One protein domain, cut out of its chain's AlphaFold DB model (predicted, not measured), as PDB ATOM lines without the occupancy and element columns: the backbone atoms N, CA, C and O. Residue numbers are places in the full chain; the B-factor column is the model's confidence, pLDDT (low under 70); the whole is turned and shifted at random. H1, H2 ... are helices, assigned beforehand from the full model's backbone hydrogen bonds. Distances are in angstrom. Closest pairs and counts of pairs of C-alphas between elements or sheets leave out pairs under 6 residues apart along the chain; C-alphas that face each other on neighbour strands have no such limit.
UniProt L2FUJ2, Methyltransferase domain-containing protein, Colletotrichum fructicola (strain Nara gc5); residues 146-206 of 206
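This is residues 146 to 206 of the 206 residues of the protein "Methyltransferase domain-containing protein" of Colletotrichum fructicola (strain Nara gc5) (UniProt L2FUJ2). Two helices, H1 and H2, stand at a slant of 46 degrees, with the first turn of H2 near the middle of H1, and a long loop joins them. The loop, residues 166 to 189, swings out from the end of H1 and then folds back alongside H2 to reach its start. The printed part has 61 residues with two named helices, H1 then H2, and no named strand; its class is all helix. It is only just loose, close to compact, with a radius of gyration of the C-alphas of 13.0 A, and its outline is elongated, 41 by 22 by 18 A.

Start at Pro 146 and go on to C-alpha 149 at (5.515, -44.165, -28.142), where H1 begins; it holds residues 149 to 165 and measures 24.4 A from first to last C-alpha. Next look at C-alpha 177, at (-5.056, -46.984, 5.193), in the stretch with no named element. H2, residues 190 to 204, is 21.4 A long and ends at C-alpha 204, at (6.687, -43.581, 7.088).

Look at His 159 and Trp 191: their C-alphas, the closest of H1 and H2, are 7.1 A apart. The two helices only just touch, with 3 pairs of C-alphas within 8 A. H1 touches H2 with residues 156 to 159 alone, and H2 touches H1 with residues 190 to 191 alone. They run the same way at a steep tilt of 46 degrees, and their centres are 18.2 A apart. In H1 and H2 every O i to N i+4 pair is within hydrogen-bond range.

The C-alphas of Pro 146 and Ser 206, the two farthest apart, are 42.7 A apart. The printed part has no cut and ends at the chain's last residue, 206. The link from H1 to H2 is long, with 24 residues. The mean pLDDT of the printed part is 89.1; you will find values under 70 at residue 146 and at residues 205 to 206.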
ATOM      1  N   PRO A 146      -2.007 -50.008 -30.906       67.44
ATOM      2  CA  PRO A 146      -0.635 -50.438 -30.730       67.44
ATOM      3  C   PRO A 146      -0.026 -49.619 -29.593       67.44
ATOM      4  O   PRO A 146      -0.237 -48.411 -29.517       67.44
ATOM      5  N   ASN A 147       0.737 -50.271 -28.715       73.81
ATOM      6  CA  ASN A 147       1.481 -49.602 -27.647       73.81
ATOM      7  C   ASN A 147       2.664 -48.810 -28.241       73.81
ATOM      8  O   ASN A 147       3.828 -49.168 -28.057       73.81
ATOM      9  N   SER A 148       2.357 -47.791 -29.041       85.31
ATOM     10  CA  SER A 148       3.312 -46.894 -29.673       85.31
ATOM     11  C   SER A 148       3.829 -45.876 -28.658       85.31
ATOM     12  O   SER A 148       3.225 -45.640 -27.609       85.31
ATOM     13  N   LYS A 149       4.962 -45.242 -28.973       87.56
ATOM     14  CA  LYS A 149       5.515 -44.165 -28.142       87.56
ATOM     15  C   LYS A 149       4.533 -43.000 -27.991       87.56
ATOM     16  O   LYS A 149       4.392 -42.463 -26.902       87.56
ATOM     17  N   GLU A 150       3.839 -42.661 -29.070       88.50
ATOM     18  CA  GLU A 150       2.824 -41.610 -29.089       88.50
ATOM     19  C   GLU A 150       1.660 -41.923 -28.141       88.50
ATOM     20  O   GLU A 150       1.255 -41.068 -27.358       88.50
ATOM     21  N   GLU A 151       1.180 -43.168 -28.125       88.38
ATOM     22  CA  GLU A 151       0.116 -43.580 -27.209       88.38
ATOM     23  C   GLU A 151       0.584 -43.572 -25.744       88.38
ATOM     24  O   GLU A 151      -0.164 -43.199 -24.838       88.38
ATOM     25  N   GLN A 152       1.842 -43.931 -25.480       88.56
ATOM     26  CA  GLN A 152       2.419 -43.788 -24.140       88.56
ATOM     27  C   GLN A 152       2.493 -42.319 -23.710       88.56
ATOM     28  O   GLN A 152       2.136 -42.009 -22.573       88.56
ATOM     29  N   ASP A 153       2.885 -41.415 -24.611       91.81
ATOM     30  CA  ASP A 153       2.940 -39.973 -24.345       91.81
ATOM     31  C   ASP A 153       1.550 -39.389 -24.098       91.81
ATOM     32  O   ASP A 153       1.355 -38.636 -23.140       91.81
ATOM     33  N   ARG A 154       0.552 -39.807 -24.885       93.19
ATOM     34  CA  ARG A 154      -0.854 -39.458 -24.659       93.19
ATOM     35  C   ARG A 154      -1.310 -39.866 -23.255       93.19
ATOM     36  O   ARG A 154      -1.946 -39.070 -22.565       93.19
ATOM     37  N   ASN A 155      -0.956 -41.073 -22.806       91.00
ATOM     38  CA  ASN A 155      -1.285 -41.558 -21.461       91.00
ATOM     39  C   ASN A 155      -0.572 -40.768 -20.349       91.00
ATOM     40  O   ASN A 155      -1.171 -40.511 -19.305       91.00
ATOM     41  N   VAL A 156       0.678 -40.344 -20.566       93.94
ATOM     42  CA  VAL A 156       1.413 -39.482 -19.621       93.94
ATOM     43  C   VAL A 156       0.722 -38.128 -19.475       93.94
ATOM     44  O   VAL A 156       0.483 -37.679 -18.355       93.94
ATOM     45  N   LEU A 157       0.357 -37.499 -20.595       95.25
ATOM     46  CA  LEU A 157      -0.359 -36.222 -20.595       95.25
ATOM     47  C   LEU A 157      -1.719 -36.345 -19.906       95.25
ATOM     48  O   LEU A 157      -2.077 -35.503 -19.086       95.25
ATOM     49  N   GLN A 158      -2.461 -37.417 -20.190       94.44
ATOM     50  CA  GLN A 158      -3.744 -37.678 -19.541       94.44
ATOM     51  C   GLN A 158      -3.595 -37.786 -18.019       94.44
ATOM     52  O   GLN A 158      -4.377 -37.182 -17.287       94.44
ATOM     53  N   HIS A 159      -2.584 -38.514 -17.539       94.44
ATOM     54  CA  HIS A 159      -2.294 -38.620 -16.109       94.44
ATOM     55  C   HIS A 159      -2.001 -37.251 -15.481       94.44
ATOM     56  O   HIS A 159      -2.586 -36.919 -14.453       94.44
ATOM     57  N   GLN A 160      -1.167 -36.427 -16.123       95.12
ATOM     58  CA  GLN A 160      -0.835 -35.077 -15.642       95.12
ATOM     59  C   GLN A 160      -2.065 -34.167 -15.551       95.12
ATOM     60  O   GLN A 160      -2.263 -33.507 -14.535       95.12
ATOM     61  N   ILE A 161      -2.913 -34.162 -16.583       96.69
ATOM     62  CA  ILE A 161      -4.135 -33.347 -16.613       96.69
ATOM     63  C   ILE A 161      -5.098 -33.773 -15.502       96.69
ATOM     64  O   ILE A 161      -5.652 -32.925 -14.808       96.69
ATOM     65  N   ILE A 162      -5.301 -35.081 -15.316       94.62
ATOM     66  CA  ILE A 162      -6.192 -35.605 -14.274       94.62
ATOM     67  C   ILE A 162      -5.641 -35.288 -12.882       94.62
ATOM     68  O   ILE A 162      -6.407 -34.904 -12.001       94.62
ATOM     69  N   ALA A 163      -4.331 -35.429 -12.678       94.12
ATOM     70  CA  ALA A 163      -3.699 -35.082 -11.413       94.12
ATOM     71  C   ALA A 163      -3.903 -33.598 -11.083       94.12
ATOM     72  O   ALA A 163      -4.336 -33.292  -9.976       94.12
ATOM     73  N   GLU A 164      -3.677 -32.698 -12.042       96.12
ATOM     74  CA  GLU A 164      -3.897 -31.257 -11.865       96.12
ATOM     75  C   GLU A 164      -5.368 -30.936 -11.570       96.12
ATOM     76  O   GLU A 164      -5.668 -30.197 -10.638       96.12
ATOM     77  N   LEU A 165      -6.299 -31.556 -12.303       97.44
ATOM     78  CA  LEU A 165      -7.739 -31.372 -12.100       97.44
ATOM     79  C   LEU A 165      -8.192 -31.729 -10.677       97.44
ATOM     80  O   LEU A 165      -9.168 -31.171 -10.179       97.44
ATOM     81  N   PHE A 166      -7.504 -32.670 -10.031       96.19
ATOM     82  CA  PHE A 166      -7.793 -33.105  -8.669       96.19
ATOM     83  C   PHE A 166      -6.792 -32.569  -7.637       96.19
ATOM     84  O   PHE A 166      -6.653 -33.173  -6.571       96.19
ATOM     85  N   ASP A 167      -6.106 -31.456  -7.915       95.75
ATOM     86  CA  ASP A 167      -5.145 -30.809  -7.007       95.75
ATOM     87  C   ASP A 167      -4.045 -31.772  -6.510       95.75
ATOM     88  O   ASP A 167      -3.665 -31.799  -5.337       95.75
ATOM     89  N   GLY A 168      -3.580 -32.657  -7.391       93.88
ATOM     90  CA  GLY A 168      -2.599 -33.699  -7.092       93.88
ATOM     91  C   GLY A 168      -3.144 -34.884  -6.284       93.88
ATOM     92  O   GLY A 168      -2.377 -35.768  -5.893       93.88
ATOM     93  N   ARG A 169      -4.454 -34.956  -6.012       93.19
ATOM     94  CA  ARG A 169      -5.053 -36.089  -5.294       93.19
ATOM     95  C   ARG A 169      -5.129 -37.316  -6.196       93.19
ATOM     96  O   ARG A 169      -5.901 -37.367  -7.146       93.19
ATOM     97  N   LEU A 170      -4.413 -38.371  -5.812       93.44
ATOM     98  CA  LEU A 170      -4.412 -39.639  -6.549       93.44
ATOM     99  C   LEU A 170      -5.668 -40.491  -6.309       93.44
ATOM    100  O   LEU A 170      -5.904 -41.451  -7.034       93.44
ATOM    101  N   HIS A 171      -6.484 -40.165  -5.303       92.62
ATOM    102  CA  HIS A 171      -7.777 -40.805  -5.074       92.62
ATOM    103  C   HIS A 171      -8.794 -39.853  -4.449       92.62
ATOM    104  O   HIS A 171      -8.472 -38.976  -3.641       92.62
ATOM    105  N   LEU A 172     -10.062 -40.096  -4.770       93.00
ATOM    106  CA  LEU A 172     -11.197 -39.379  -4.188       93.00
ATOM    107  C   LEU A 172     -11.864 -40.158  -3.053       93.00
ATOM    108  O   LEU A 172     -12.542 -39.566  -2.216       93.00
ATOM    109  N   ALA A 173     -11.647 -41.475  -2.998       91.25
ATOM    110  CA  ALA A 173     -12.218 -42.327  -1.967       91.25
ATOM    111  C   ALA A 173     -11.693 -41.928  -0.571       91.25
ATOM    112  O   ALA A 173     -10.483 -41.710  -0.427       91.25
ATOM    113  N   PRO A 174     -12.552 -41.872   0.463       90.44
ATOM    114  CA  PRO A 174     -12.169 -41.507   1.826       90.44
ATOM    115  C   PRO A 174     -11.467 -42.677   2.539       90.44
ATOM    116  O   PRO A 174     -11.981 -43.250   3.498       90.44
ATOM    117  N   VAL A 175     -10.296 -43.082   2.041       87.12
ATOM    118  CA  VAL A 175      -9.525 -44.219   2.559       87.12
ATOM    119  C   VAL A 175      -8.333 -43.715   3.367       87.12
ATOM    120  O   VAL A 175      -7.506 -42.972   2.850       87.12
ATOM    121  N   VAL A 176      -8.232 -44.151   4.627       81.50
ATOM    122  CA  VAL A 176      -7.154 -43.743   5.550       81.50
ATOM    123  C   VAL A 176      -5.925 -44.655   5.440       81.50
ATOM    124  O   VAL A 176      -4.797 -44.177   5.440       81.50
ATOM    125  N   LYS A 177      -6.127 -45.978   5.338       85.06
ATOM    126  CA  LYS A 177      -5.056 -46.984   5.193       85.06
ATOM    127  C   LYS A 177      -5.478 -48.071   4.208       85.06
ATOM    128  O   LYS A 177      -6.046 -49.093   4.594       85.06
ATOM    129  N   ALA A 178      -5.216 -47.844   2.923       88.06
ATOM    130  CA  ALA A 178      -5.455 -48.850   1.894       88.06
ATOM    131  C   ALA A 178      -4.461 -50.015   2.058       88.06
ATOM    132  O   ALA A 178      -3.251 -49.803   2.084       88.06
ATOM    133  N   ARG A 179      -4.964 -51.252   2.170       89.19
ATOM    134  CA  ARG A 179      -4.119 -52.467   2.223       89.19
ATOM    135  C   ARG A 179      -3.746 -52.990   0.837       89.19
ATOM    136  O   ARG A 179      -2.708 -53.620   0.681       89.19
ATOM    137  N   ALA A 180      -4.626 -52.776  -0.134       90.94
ATOM    138  CA  ALA A 180      -4.463 -53.181  -1.519       90.94
ATOM    139  C   ALA A 180      -5.264 -52.225  -2.403       90.94
ATOM    140  O   ALA A 180      -6.343 -51.779  -2.007       90.94
ATOM    141  N   VAL A 181      -4.729 -51.929  -3.584       92.19
ATOM    142  CA  VAL A 181      -5.332 -51.038  -4.578       92.19
ATOM    143  C   VAL A 181      -5.185 -51.688  -5.949       92.19
ATOM    144  O   VAL A 181      -4.166 -52.323  -6.222       92.19
ATOM    145  N   LEU A 182      -6.222 -51.570  -6.776       93.50
ATOM    146  CA  LEU A 182      -6.245 -52.059  -8.148       93.50
ATOM    147  C   LEU A 182      -6.327 -50.861  -9.089       93.50
ATOM    148  O   LEU A 182      -7.248 -50.057  -8.976       93.50
ATOM    149  N   ASP A 183      -5.381 -50.789 -10.013       93.06
ATOM    150  CA  ASP A 183      -5.389 -49.847 -11.123       93.06
ATOM    151  C   ASP A 183      -5.957 -50.556 -12.364       93.06
ATOM    152  O   ASP A 183      -5.490 -51.636 -12.738       93.06
ATOM    153  N   ILE A 184      -7.023 -50.009 -12.948       90.94
ATOM    154  CA  ILE A 184      -7.720 -50.584 -14.106       90.94
ATOM    155  C   ILE A 184      -7.442 -49.687 -15.303       90.94
ATOM    156  O   ILE A 184      -7.668 -48.487 -15.238       90.94
ATOM    157  N   GLY A 185      -7.000 -50.279 -16.415       85.25
ATOM    158  CA  GLY A 185      -6.562 -49.478 -17.558       85.25
ATOM    159  C   GLY A 185      -5.240 -48.762 -17.273       85.25
ATOM    160  O   GLY A 185      -5.042 -47.642 -17.721       85.25
ATOM    161  N   THR A 186      -4.337 -49.439 -16.556       86.19
ATOM    162  CA  THR A 186      -3.037 -48.944 -16.073       86.19
ATOM    163  C   THR A 186      -2.198 -48.188 -17.102       86.19
ATOM    164  O   THR A 186      -1.382 -47.346 -16.724       86.19
ATOM    165  N   GLY A 187      -2.354 -48.473 -18.399       86.19
ATOM    166  CA  GLY A 187      -1.509 -47.886 -19.435       86.19
ATOM    167  C   GLY A 187      -0.024 -48.123 -19.105       86.19
ATOM    168  O   GLY A 187       0.342 -49.247 -18.752       86.19
ATOM    169  N   PRO A 188       0.834 -47.089 -19.145       85.94
ATOM    170  CA  PRO A 188       2.233 -47.178 -18.712       85.94
ATOM    171  C   PRO A 188       2.433 -47.442 -17.205       85.94
ATOM    172  O   PRO A 188       3.541 -47.759 -16.779       85.94
ATOM    173  N   GLY A 189       1.390 -47.283 -16.384       91.00
ATOM    174  CA  GLY A 189       1.408 -47.536 -14.941       91.00
ATOM    175  C   GLY A 189       1.873 -46.379 -14.067       91.00
ATOM    176  O   GLY A 189       2.247 -46.596 -12.915       91.00
ATOM    177  N   LEU A 190       1.827 -45.148 -14.584       93.56
ATOM    178  CA  LEU A 190       2.206 -43.945 -13.836       93.56
ATOM    179  C   LEU A 190       1.374 -43.763 -12.567       93.56
ATOM    180  O   LEU A 190       1.945 -43.573 -11.492       93.56
ATOM    181  N   TRP A 191       0.052 -43.912 -12.670       95.00
ATOM    182  CA  TRP A 191      -0.832 -43.788 -11.517       95.00
ATOM    183  C   TRP A 191      -0.483 -44.803 -10.423       95.00
ATOM    184  O   TRP A 191      -0.280 -44.422  -9.272       95.00
ATOM    185  N   ALA A 192      -0.316 -46.083 -10.777       95.00
ATOM    186  CA  ALA A 192       0.049 -47.126  -9.819       95.00
ATOM    187  C   ALA A 192       1.396 -46.849  -9.126       95.00
ATOM    188  O   ALA A 192       1.529 -47.056  -7.915       95.00
ATOM    189  N   LEU A 193       2.393 -46.356  -9.868       94.50
ATOM    190  CA  LEU A 193       3.703 -46.001  -9.321       94.50
ATOM    191  C   LEU A 193       3.622 -44.817  -8.352       94.50
ATOM    192  O   LEU A 193       4.206 -44.869  -7.268       94.50
ATOM    193  N   GLU A 194       2.915 -43.754  -8.724       94.38
ATOM    194  CA  GLU A 194       2.735 -42.581  -7.867       94.38
ATOM    195  C   GLU A 194       1.918 -42.912  -6.623       94.38
ATOM    196  O   GLU A 194       2.317 -42.550  -5.516       94.38
ATOM    197  N   TYR A 195       0.842 -43.686  -6.775       93.88
ATOM    198  CA  TYR A 195       0.016 -44.124  -5.657       93.88
ATOM    199  C   TYR A 195       0.809 -45.002  -4.684       93.88
ATOM    200  O   TYR A 195       0.728 -44.832  -3.467       93.88
ATOM    201  N   GLY A 196       1.640 -45.912  -5.202       92.81
ATOM    202  CA  GLY A 196       2.537 -46.728  -4.386       92.81
ATOM    203  C   GLY A 196       3.534 -45.886  -3.582       92.81
ATOM    204  O   GLY A 196       3.708 -46.112  -2.383       92.81
ATOM    205  N   LYS A 197       4.150 -44.874  -4.209       91.38
ATOM    206  CA  LYS A 197       5.042 -43.920  -3.521       91.38
ATOM    207  C   LYS A 197       4.295 -43.129  -2.447       91.38
ATOM    208  O   LYS A 197       4.799 -43.008  -1.332       91.38
ATOM    209  N   PHE A 198       3.098 -42.638  -2.768       90.38
ATOM    210  CA  PHE A 198       2.226 -41.930  -1.833       90.38
ATOM    211  C   PHE A 198       1.928 -42.780  -0.592       90.38
ATOM    212  O   PHE A 198       2.137 -42.312   0.528       90.38
ATOM    213  N   LEU A 199       1.541 -44.048  -0.773       88.88
ATOM    214  CA  LEU A 199       1.313 -44.965   0.346       88.88
ATOM    215  C   LEU A 199       2.573 -45.145   1.198       88.88
ATOM    216  O   LEU A 199       2.494 -45.048   2.421       88.88
ATOM    217  N   MET A 200       3.740 -45.374   0.586       85.44
ATOM    218  CA  MET A 200       4.984 -45.559   1.344       85.44
ATOM    219  C   MET A 200       5.356 -44.334   2.186       85.44
ATOM    220  O   MET A 200       5.784 -44.485   3.330       85.44
ATOM    221  N   LEU A 201       5.181 -43.127   1.643       83.62
ATOM    222  CA  LEU A 201       5.423 -41.886   2.380       83.62
ATOM    223  C   LEU A 201       4.425 -41.715   3.530       83.62
ATOM    224  O   LEU A 201       4.836 -41.398   4.645       83.62
ATOM    225  N   ALA A 202       3.143 -41.998   3.288       80.38
ATOM    226  CA  ALA A 202       2.105 -41.934   4.312       80.38
ATOM    227  C   ALA A 202       2.363 -42.915   5.470       80.38
ATOM    228  O   ALA A 202       2.148 -42.567   6.629       80.38
ATOM    229  N   PHE A 203       2.872 -44.119   5.186       79.81
ATOM    230  CA  PHE A 203       3.236 -45.085   6.226       79.81
ATOM    231  C   PHE A 203       4.477 -44.679   7.024       79.81
ATOM    232  O   PHE A 203       4.538 -44.978   8.210       79.81
ATOM    233  N   LYS A 204       5.455 -44.009   6.404       75.38
ATOM    234  CA  LYS A 204       6.687 -43.581   7.088       75.38
ATOM    235  C   LYS A 204       6.485 -42.368   8.005       75.38
ATOM    236  O   LYS A 204       7.299 -42.146   8.893       75.38
ATOM    237  N   ALA A 205       5.435 -41.582   7.774       66.75
ATOM    238  CA  ALA A 205       5.097 -40.405   8.573       66.75
ATOM    239  C   ALA A 205       4.191 -40.704   9.789       66.75
ATOM    240  O   ALA A 205       3.889 -39.782  10.546       66.75
ATOM    241  N   SER A 206       3.742 -41.955   9.962       59.34
ATOM    242  CA  SER A 206       2.880 -42.416  11.065       59.34
ATOM    243  C   SER A 206       3.662 -43.177  12.124       59.34
ATOM    244  O   SER A 206       3.096 -43.265  13.236       59.34
TER     245      SER A 206